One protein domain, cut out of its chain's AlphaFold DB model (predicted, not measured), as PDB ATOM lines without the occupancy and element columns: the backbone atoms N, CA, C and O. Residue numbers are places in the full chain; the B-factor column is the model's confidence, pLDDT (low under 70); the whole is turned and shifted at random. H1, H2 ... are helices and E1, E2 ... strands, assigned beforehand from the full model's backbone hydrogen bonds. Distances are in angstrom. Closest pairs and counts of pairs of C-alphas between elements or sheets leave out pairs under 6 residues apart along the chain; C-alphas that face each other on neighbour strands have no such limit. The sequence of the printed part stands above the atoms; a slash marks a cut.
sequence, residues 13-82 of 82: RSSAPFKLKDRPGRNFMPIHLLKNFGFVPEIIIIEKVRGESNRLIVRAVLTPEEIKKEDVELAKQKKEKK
ATOM      1  N   ARG A  13      50.830 222.645   0.308       90.88
ATOM      2  CA  ARG A  13      50.653 221.801   1.498       90.88
ATOM      3  C   ARG A  13      51.001 220.361   1.158       90.88
ATOM      4  O   ARG A  13      50.527 219.829   0.159       90.88
ATOM      5  N   SER A  14      51.813 219.725   1.993       92.31
ATOM      6  CA  SER A  14      52.309 218.367   1.754       92.31
ATOM      7  C   SER A  14      51.613 217.352   2.652       92.31
ATOM      8  O   SER A  14      51.377 217.610   3.831       92.31
ATOM      9  N   SER A  15      51.326 216.172   2.110       93.19
ATOM     10  CA  SER A  15      50.928 215.012   2.900       93.19
ATOM     11  C   SER A  15      52.125 214.442   3.663       93.19
ATOM     12  O   SER A  15      53.283 214.666   3.303       93.19
ATOM     13  N   ALA A  16      51.854 213.603   4.664       90.81
ATOM     14  CA  ALA A  16      52.883 212.715   5.189       90.81
ATOM     15  C   ALA A  16      53.387 211.767   4.075       90.81
ATOM     16  O   ALA A  16      52.585 211.361   3.222       90.81
ATOM     17  N   PRO A  17      54.678 211.388   4.065       93.62
ATOM     18  CA  PRO A  17      55.191 210.400   3.124       93.62
ATOM     19  C   PRO A  17      54.539 209.030   3.340       93.62
ATOM     20  O   PRO A  17      54.477 208.544   4.470       93.62
ATOM     21  N   PHE A  18      54.138 208.359   2.266       94.25
ATOM     22  CA  PHE A  18      53.529 207.027   2.317       94.25
ATOM     23  C   PHE A  18      54.186 206.070   1.325       94.25
ATOM     24  O   PHE A  18      54.811 206.492   0.356       94.25
ATOM     25  N   LYS A  19      54.074 204.762   1.579       94.50
ATOM     26  CA  LYS A  19      54.711 203.722   0.759       94.50
ATOM     27  C   LYS A  19      53.680 202.858   0.047       94.50
ATOM     28  O   LYS A  19      52.851 202.232   0.712       94.50
ATOM     29  N   LEU A  20      53.808 202.763  -1.272       94.88
ATOM     30  CA  LEU A  20      53.025 201.852  -2.103       94.88
ATOM     31  C   LEU A  20      53.758 200.515  -2.290       94.88
ATOM     32  O   LEU A  20      54.989 200.437  -2.224       94.88
ATOM     33  N   LYS A  21      52.991 199.438  -2.452       93.44
ATOM     34  CA  LYS A  21      53.480 198.070  -2.661       93.44
ATOM     35  C   LYS A  21      52.670 197.383  -3.754       93.44
ATOM     36  O   LYS A  21      51.468 197.608  -3.842       93.44
ATOM     37  N   ASP A  22      53.294 196.441  -4.451       93.81
ATOM     38  CA  ASP A  22      52.673 195.648  -5.521       93.81
ATOM     39  C   ASP A  22      51.815 194.501  -4.965       93.81
ATOM     40  O   ASP A  22      51.976 193.335  -5.310       93.81
ATOM     41  N   ARG A  23      50.924 194.817  -4.021       93.56
ATOM     42  CA  ARG A  23      49.935 193.875  -3.494       93.56
ATOM     43  C   ARG A  23      48.558 194.534  -3.425       93.56
ATOM     44  O   ARG A  23      48.500 195.731  -3.117       93.56
ATOM     45  N   PRO A  24      47.468 193.780  -3.659       93.25
ATOM     46  CA  PRO A  24      46.112 194.317  -3.607       93.25
ATOM     47  C   PRO A  24      45.859 195.115  -2.321       93.25
ATOM     48  O   PRO A  24      46.231 194.686  -1.226       93.25
ATOM     49  N   GLY A  25      45.292 196.315  -2.461       91.19
ATOM     50  CA  GLY A  25      44.974 197.206  -1.338       91.19
ATOM     51  C   GLY A  25      46.161 197.977  -0.746       91.19
ATOM     52  O   GLY A  25      45.985 198.714   0.219       91.19
ATOM     53  N   ARG A  26      47.378 197.833  -1.290       90.81
ATOM     54  CA  ARG A  26      48.540 198.679  -0.939       90.81
ATOM     55  C   ARG A  26      49.242 199.302  -2.138       90.81
ATOM     56  O   ARG A  26      50.253 199.978  -1.959       90.81
ATOM     57  N   ASN A  27      48.709 199.088  -3.330       93.44
ATOM     58  CA  ASN A  27      49.155 199.706  -4.572       93.44
ATOM     59  C   ASN A  27      48.567 201.113  -4.781       93.44
ATOM     60  O   ASN A  27      48.959 201.793  -5.721       93.44
ATOM     61  N   PHE A  28      47.671 201.570  -3.901       92.44
ATOM     62  CA  PHE A  28      47.133 202.930  -3.892       92.44
ATOM     63  C   PHE A  28      47.004 203.465  -2.460       92.44
ATOM     64  O   PHE A  28      46.992 202.701  -1.493       92.44
ATOM     65  N   MET A  29      46.902 204.788  -2.333       92.62
ATOM     66  CA  MET A  29      46.610 205.487  -1.082       92.62
ATOM     67  C   MET A  29      45.452 206.455  -1.342       92.62
ATOM     68  O   MET A  29      45.628 207.380  -2.136       92.62
ATOM     69  N   PRO A  30      44.275 206.267  -0.723       92.94
ATOM     70  CA  PRO A  30      43.199 207.239  -0.839       92.94
ATOM     71  C   PRO A  30      43.602 208.543  -0.140       92.94
ATOM     72  O   PRO A  30      44.118 208.529   0.979       92.94
ATOM     73  N   ILE A  31      43.357 209.674  -0.800       93.06
ATOM     74  CA  ILE A  31      43.615 211.011  -0.256       93.06
ATOM     75  C   ILE A  31      42.305 211.785  -0.259       93.06
ATOM     76  O   ILE A  31      41.697 212.007  -1.304       93.06
ATOM     77  N   HIS A  32      41.877 212.220   0.920       94.12
ATOM     78  CA  HIS A  32      40.698 213.053   1.082       94.12
ATOM     79  C   HIS A  32      41.128 214.518   1.104       94.12
ATOM     80  O   HIS A  32      41.496 215.033   2.153       94.12
ATOM     81  N   LEU A  33      41.061 215.203  -0.040       92.69
ATOM     82  CA  LEU A  33      41.621 216.553  -0.223       92.69
ATOM     83  C   LEU A  33      41.230 217.539   0.890       92.69
ATOM     84  O   LEU A  33      42.101 218.134   1.519       92.69
ATOM     85  N   LEU A  34      39.941 217.612   1.229       93.38
ATOM     86  CA  LEU A  34      39.451 218.478   2.306       93.38
ATOM     87  C   LEU A  34      39.975 218.082   3.692       93.38
ATOM     88  O   LEU A  34      40.334 218.952   4.474       93.38
ATOM     89  N   LYS A  35      40.059 216.784   4.005       92.12
ATOM     90  CA  LYS A  35      40.551 216.320   5.316       92.12
ATOM     91  C   LYS A  35      42.068 216.451   5.440       92.12
ATOM     92  O   LYS A  35      42.574 216.715   6.522       92.12
ATOM     93  N   ASN A  36      42.788 216.221   4.346       91.00
ATOM     94  CA  ASN A  36      44.245 216.190   4.319       91.00
ATOM     95  C   ASN A  36      44.860 217.583   4.152       91.00
ATOM     96  O   ASN A  36      45.899 217.850   4.745       91.00
ATOM     97  N   PHE A  37      44.241 218.454   3.352       92.12
ATOM     98  CA  PHE A  37      44.796 219.764   3.005       92.12
ATOM     99  C   PHE A  37      43.929 220.940   3.463       92.12
ATOM    100  O   PHE A  37      44.444 222.052   3.550       92.12
ATOM    101  N   GLY A  38      42.652 220.718   3.790       91.94
ATOM    102  CA  GLY A  38      41.709 221.772   4.188       91.94
ATOM    103  C   GLY A  38      41.045 222.504   3.019       91.94
ATOM    104  O   GLY A  38      40.198 223.359   3.248       91.94
ATOM    105  N   PHE A  39      41.403 222.170   1.776       93.38
ATOM    106  CA  PHE A  39      40.875 222.790   0.560       93.38
ATOM    107  C   PHE A  39      40.950 221.816  -0.626       93.38
ATOM    108  O   PHE A  39      41.553 220.743  -0.527       93.38
ATOM    109  N   VAL A  40      40.320 222.177  -1.746       93.88
ATOM    110  CA  VAL A  40      40.403 221.428  -3.007       93.88
ATOM    111  C   VAL A  40      41.408 222.135  -3.926       93.88
ATOM    112  O   VAL A  40      41.105 223.228  -4.399       93.88
ATOM    113  N   PRO A  41      42.614 221.578  -4.142       92.56
ATOM    114  CA  PRO A  41      43.595 222.166  -5.051       92.56
ATOM    115  C   PRO A  41      43.205 221.969  -6.520       92.56
ATOM    116  O   PRO A  41      42.675 220.921  -6.887       92.56
ATOM    117  N   GLU A  42      43.570 222.926  -7.371       91.94
ATOM    118  CA  GLU A  42      43.534 222.761  -8.834       91.94
ATOM    119  C   GLU A  42      44.701 221.899  -9.331       91.94
ATOM    120  O   GLU A  42      44.569 221.137 -10.287       91.94
ATOM    121  N   ILE A  43      45.852 222.002  -8.658       92.62
ATOM    122  CA  ILE A  43      47.086 221.318  -9.039       92.62
ATOM    123  C   ILE A  43      47.569 220.450  -7.880       92.62
ATOM    124  O   ILE A  43      47.750 220.911  -6.747       92.62
ATOM    125  N   ILE A  44      47.832 219.181  -8.191       94.62
ATOM    126  CA  ILE A  44      48.440 218.212  -7.281       94.62
ATOM    127  C   ILE A  44      49.783 217.779  -7.861       94.62
ATOM    128  O   ILE A  44      49.886 217.425  -9.033       94.62
ATOM    129  N   ILE A  45      50.809 217.769  -7.019       94.12
ATOM    130  CA  ILE A  45      52.147 217.287  -7.347       94.12
ATOM    131  C   ILE A  45      52.352 215.964  -6.615       94.12
ATOM    132  O   ILE A  45      52.198 215.890  -5.395       94.12
ATOM    133  N   ILE A  46      52.714 214.918  -7.352       93.94
ATOM    134  CA  ILE A  46      53.099 213.626  -6.780       93.94
ATOM    135  C   ILE A  46      54.614 213.516  -6.893       93.94
ATOM    136  O   ILE A  46      55.166 213.507  -7.990       93.94
ATOM    137  N   GLU A  47      55.287 213.434  -5.754       93.19
ATOM    138  CA  GLU A  47      56.741 213.410  -5.674       93.19
ATOM    139  C   GLU A  47      57.220 212.100  -5.057       93.19
ATOM    140  O   GLU A  47      56.705 211.646  -4.034       93.19
ATOM    141  N   LYS A  48      58.244 211.493  -5.656       94.75
ATOM    142  CA  LYS A  48      58.935 210.345  -5.070       94.75
ATOM    143  C   LYS A  48      60.017 210.824  -4.106       94.75
ATOM    144  O   LYS A  48      60.851 211.645  -4.472       94.75
ATOM    145  N   VAL A  49      60.056 210.247  -2.908       93.19
ATOM    146  CA  VAL A  49      61.122 210.519  -1.937       93.19
ATOM    147  C   VAL A  49      62.438 209.964  -2.478       93.19
ATOM    148  O   VAL A  49      62.575 208.762  -2.729       93.19
ATOM    149  N   ARG A  50      63.418 210.846  -2.687       93.00
ATOM    150  CA  ARG A  50      64.733 210.466  -3.213       93.00
ATOM    151  C   ARG A  50      65.429 209.498  -2.255       93.00
ATOM    152  O   ARG A  50      65.456 209.721  -1.052       93.00
ATOM    153  N   GLY A  51      66.004 208.430  -2.803       92.50
ATOM    154  CA  GLY A  51      66.697 207.400  -2.020       92.50
ATOM    155  C   GLY A  51      65.776 206.372  -1.357       92.50
ATOM    156  O   GLY A  51      66.269 205.374  -0.842       92.50
ATOM    157  N   GLU A  52      64.451 206.544  -1.421       92.00
ATOM    158  CA  GLU A  52      63.497 205.605  -0.834       92.00
ATOM    159  C   GLU A  52      62.657 204.885  -1.897       92.00
ATOM    160  O   GLU A  52      62.031 205.486  -2.775       92.00
ATOM    161  N   SER A  53      62.621 203.553  -1.814       91.81
ATOM    162  CA  SER A  53      61.836 202.741  -2.746       91.81
ATOM    163  C   SER A  53      60.337 202.875  -2.473       91.81
ATOM    164  O   SER A  53      59.869 202.621  -1.357       91.81
ATOM    165  N   ASN A  54      59.601 203.246  -3.524       90.56
ATOM    166  CA  ASN A  54      58.141 203.348  -3.580       90.56
ATOM    167  C   ASN A  54      57.519 204.231  -2.489       90.56
ATOM    168  O   ASN A  54      56.357 204.039  -2.125       90.56
ATOM    169  N   ARG A  55      58.292 205.188  -1.957       94.94
ATOM    170  CA  ARG A  55      57.811 206.184  -1.002       94.94
ATOM    171  C   ARG A  55      57.490 207.479  -1.735       94.94
ATOM    172  O   ARG A  55      58.326 208.002  -2.469       94.94
ATOM    173  N   LEU A  56      56.268 207.954  -1.554       95.81
ATOM    174  CA  LEU A  56      55.690 209.086  -2.263       95.81
ATOM    175  C   LEU A  56      55.199 210.140  -1.271       95.81
ATOM    176  O   LEU A  56      54.852 209.828  -0.130       95.81
ATOM    177  N   ILE A  57      55.153 211.380  -1.735       94.94
ATOM    178  CA  ILE A  57      54.545 212.531  -1.077       94.94
ATOM    179  C   ILE A  57      53.567 213.137  -2.074       94.94
ATOM    180  O   ILE A  57      53.879 213.270  -3.258       94.94
ATOM    181  N   VAL A  58      52.388 213.524  -1.598       95.38
ATOM    182  CA  VAL A  58      51.431 214.281  -2.401       95.38
ATOM    183  C   VAL A  58      51.386 215.703  -1.879       95.38
ATOM    184  O   VAL A  58      51.201 215.928  -0.683       95.38
ATOM    185  N   ARG A  59      51.578 216.664  -2.777       94.44
ATOM    186  CA  ARG A  59      51.549 218.090  -2.470       94.44
ATOM    187  C   ARG A  59      50.379 218.742  -3.194       94.44
ATOM    188  O   ARG A  59      50.209 218.551  -4.394       94.44
ATOM    189  N   ALA A  60      49.591 219.515  -2.467       94.56
ATOM    190  CA  ALA A  60      48.498 220.322  -2.987       94.56
ATOM    191  C   ALA A  60      48.981 221.766  -3.160       94.56
ATOM    192  O   ALA A  60      49.432 222.373  -2.186       94.56
ATOM    193  N   VAL A  61      48.901 222.312  -4.374       93.31
ATOM    194  CA  VAL A  61      49.224 223.724  -4.638       93.31
ATOM    195  C   VAL A  61      48.107 224.597  -4.084       93.31
ATOM    196  O   VAL A  61      46.934 224.324  -4.336       93.31
ATOM    197  N   LEU A  62      48.463 225.628  -3.315       90.12
ATOM    198  CA  LEU A  62      47.475 226.550  -2.761       90.12
ATOM    199  C   LEU A  62      46.800 227.343  -3.887       90.12
ATOM    200  O   LEU A  62      47.464 227.845  -4.793       90.12
ATOM    201  N   THR A  63      45.481 227.501  -3.783       88.94
ATOM    202  CA  THR A  63      44.721 228.406  -4.651       88.94
ATOM    203  C   THR A  63      44.994 229.867  -4.268       88.94
ATOM    204  O   THR A  63      45.402 230.140  -3.133       88.94
ATOM    205  N   PRO A  64      44.728 230.844  -5.155       86.94
ATOM    206  CA  PRO A  64      44.888 232.262  -4.826       86.94
ATOM    207  C   PRO A  64      44.122 232.695  -3.567       86.94
ATOM    208  O   PRO A  64      44.580 233.563  -2.824       86.94
ATOM    209  N   GLU A  65      42.965 232.086  -3.306       87.62
ATOM    210  CA  GLU A  65      42.158 232.350  -2.112       87.62
ATOM    211  C   GLU A  65      42.828 231.837  -0.835       87.62
ATOM    212  O   GLU A  65      42.902 232.559   0.160       87.62
ATOM    213  N   GLU A  66      43.369 230.619  -0.868       89.75
ATOM    214  CA  GLU A  66      44.077 230.031   0.270       89.75
ATOM    215  C   GLU A  66      45.398 230.754   0.555       89.75
ATOM    216  O   GLU A  66      45.743 230.960   1.717       89.75
ATOM    217  N   ILE A  67      46.094 231.240  -0.480       88.50
ATOM    218  CA  ILE A  67      47.288 232.085  -0.317       88.50
ATOM    219  C   ILE A  67      46.942 233.362   0.459       88.50
ATOM    220  O   ILE A  67      47.659 233.726   1.391       88.50
ATOM    221  N   LYS A  68      45.829 234.029   0.122       88.56
ATOM    222  CA  LYS A  68      45.385 235.237   0.839       88.56
ATOM    223  C   LYS A  68      45.066 234.942   2.304       88.56
ATOM    224  O   LYS A  68      45.450 235.726   3.169       88.56
ATOM    225  N   LYS A  69      44.381 233.830   2.593       87.81
ATOM    226  CA  LYS A  69      44.082 233.415   3.976       87.81
ATOM    227  C   LYS A  69      45.365 233.161   4.766       87.81
ATOM    228  O   LYS A  69      45.517 233.697   5.862       87.81
ATOM    229  N   GLU A  70      46.304 232.420   4.180       86.44
ATOM    230  CA  GLU A  70      47.598 232.122   4.797       86.44
ATOM    231  C   GLU A  70      48.397 233.402   5.089       86.44
ATOM    232  O   GLU A  70      48.929 233.573   6.186       86.44
ATOM    233  N   ASP A  71      48.432 234.352   4.152       87.56
ATOM    234  CA  ASP A  71      49.138 235.624   4.341       87.56
ATOM    235  C   ASP A  71      48.528 236.483   5.458       87.56
ATOM    236  O   ASP A  71      49.261 237.112   6.229       87.56
ATOM    237  N   VAL A  72      47.198 236.480   5.596       88.75
ATOM    238  CA  VAL A  72      46.502 237.172   6.692       88.75
ATOM    239  C   VAL A  72      46.840 236.542   8.045       88.75
ATOM    240  O   VAL A  72      47.111 237.267   9.005       88.75
ATOM    241  N   GLU A  73      46.856 235.213   8.142       85.88
ATOM    242  CA  GLU A  73      47.217 234.505   9.376       85.88
ATOM    243  C   GLU A  73      48.676 234.756   9.777       85.88
ATOM    244  O   GLU A  73      48.954 235.088  10.931       85.88
ATOM    245  N   LEU A  74      49.605 234.699   8.819       85.38
ATOM    246  CA  LEU A  74      51.020 234.998   9.051       85.38
ATOM    247  C   LEU A  74      51.236 236.445   9.519       85.38
ATOM    248  O   LEU A  74      52.077 236.704  10.385       85.38
ATOM    249  N   ALA A  75      50.480 237.400   8.969       85.19
ATOM    250  CA  ALA A  75      50.546 238.800   9.382       85.19
ATOM    251  C   ALA A  75      50.043 239.012  10.820       85.19
ATOM    252  O   ALA A  75      50.625 239.818  11.548       85.19
ATOM    253  N   LYS A  76      49.003 238.280  11.249       84.38
ATOM    254  CA  LYS A  76      48.512 238.303  12.639       84.38
ATOM    255  C   LYS A  76      49.558 237.752  13.610       84.38
ATOM    256  O   LYS A  76      49.916 238.442  14.561       84.38
ATOM    257  N   GLN A  77      50.141 236.591  13.310       79.12
ATOM    258  CA  GLN A  77      51.159 235.966  14.167       79.12
ATOM    259  C   GLN A  77      52.419 236.832  14.347       79.12
ATOM    260  O   GLN A  77      53.046 236.813  15.404       79.12
ATOM    261  N   LYS A  78      52.801 237.621  13.331       77.31
ATOM    262  CA  LYS A  78      53.926 238.568  13.436       77.31
ATOM    263  C   LYS A  78      53.636 239.769  14.337       77.31
ATOM    264  O   LYS A  78      54.581 240.331  14.880       77.31
ATOM    265  N   LYS A  79      52.370 240.178  14.470       73.69
ATOM    266  CA  LYS A  79      51.963 241.284  15.348       73.69
ATOM    267  C   LYS A  79      51.862 240.860  16.811       73.69
ATOM    268  O   LYS A  79      52.159 241.673  17.665       73.69
ATOM    269  N   GLU A  80      51.488 239.614  17.093       69.06
ATOM    270  CA  GLU A  80      51.402 239.095  18.471       69.06
ATOM    271  C   GLU A  80      52.770 238.783  19.096       69.06
ATOM    272  O   GLU A  80      52.902 238.746  20.314       69.06
ATOM    273  N   LYS A  81      53.801 238.556  18.273       59.62
ATOM    274  CA  LYS A  81      55.177 238.300  18.732       59.62
ATOM    275  C   LYS A  81      56.035 239.563  18.884       59.62
ATOM    276  O   LYS A  81      57.231 239.429  19.142       59.62
ATOM    277  N   LYS A  82      55.474 240.753  18.666       52.12
ATOM    278  CA  LYS A  82      56.185 242.035  18.706       52.12
ATOM    279  C   LYS A  82      55.582 242.932  19.774       52.12
ATOM    280  O   LYS A  82      56.380 243.617  20.441       52.12
TER     281      LYS A  82
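AT A GLANCE: This is residues 13 to 82 of the 82 residues of an uncharacterized protein of Microgenomates group bacterium GW2011_GWC1_41_20 (UniProt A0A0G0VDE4). A thin, two-stranded hairpin, E1 and E2, is edged along E2 by short pairings of residues 13 to 14 and 18 to 19, and at the far end of E2 a long helix, H2, makes an arm of which residues 71 to 80, with the tail 81 to 82, stick out free. Before the hairpin the chain makes a long loop out past Pro 24 and back to the little helix H1. The printed part has 70 residues, with two named helices and two named strands in the order H1, E1, E2, H2, and the sheet E1 - E2 is antiparallel. The class is mixed, helices and strands, with 34 residues, under half, in named elements. The whole is loose, with a radius of gyration of the C-alphas of 15.9 A, and spans 52 by 25 by 17 A, the arm adding to its length.

HOW THE PARTS SIT: Start at the sheet, where E1, residues 44 to 48, and E2, residues 55 to 61, form a hairpin and run antiparallel at 156 degrees between their directions. Look at C-alphas 46 and 58, which face each other at 4.7 A. N 45 and O 59 are within hydrogen-bond range at 2.8 A, and so are N 57 and O 47 at 2.8 A. Residues 13 to 14 pair antiparallel with residues 59 to 60 of E2, and residues 18 to 19 with residues 55 to 56. For H1, residues 33 to 37, the closest C-alphas to E2 are those of Phe 37 and Ala 60, 7.1 A apart. H2, residues 64 to 80, follows E2 by a tight link of 2 residues and is apart from H1 and E1. In H1 and H2 every O i to N i+4 pair is within hydrogen-bond range.

IN THESE COORDINATES: Find C-alpha 44 at (48.440, 218.212, -7.281); from there E1 runs 13.3 A to C-alpha 48. E2 begins at C-alpha 55 at (57.811, 206.184, -1.002) and runs 19.9 A to C-alpha 61. H1, five residues from Leu 33 to Phe 37, is 5.6 A long. H2 runs 25.1 A from Pro 64 to Glu 80, where C-alpha 80 stands at (51.402, 239.095, 18.471).

THE WHOLE: Look for the two C-alphas farthest apart at Pro 24 and Lys 82, 53.6 A. Without residues 71 to 82, the body spans 41 by 24 by 15 A. The printed part has no cut and ends at residue 82, the chain's last. The links H1 to E1 and E1 to E2 are short, and residues 13 to 32 hold no named element. The mean pLDDT of the printed part is 89.8, and residues 80 to 82 are under 70.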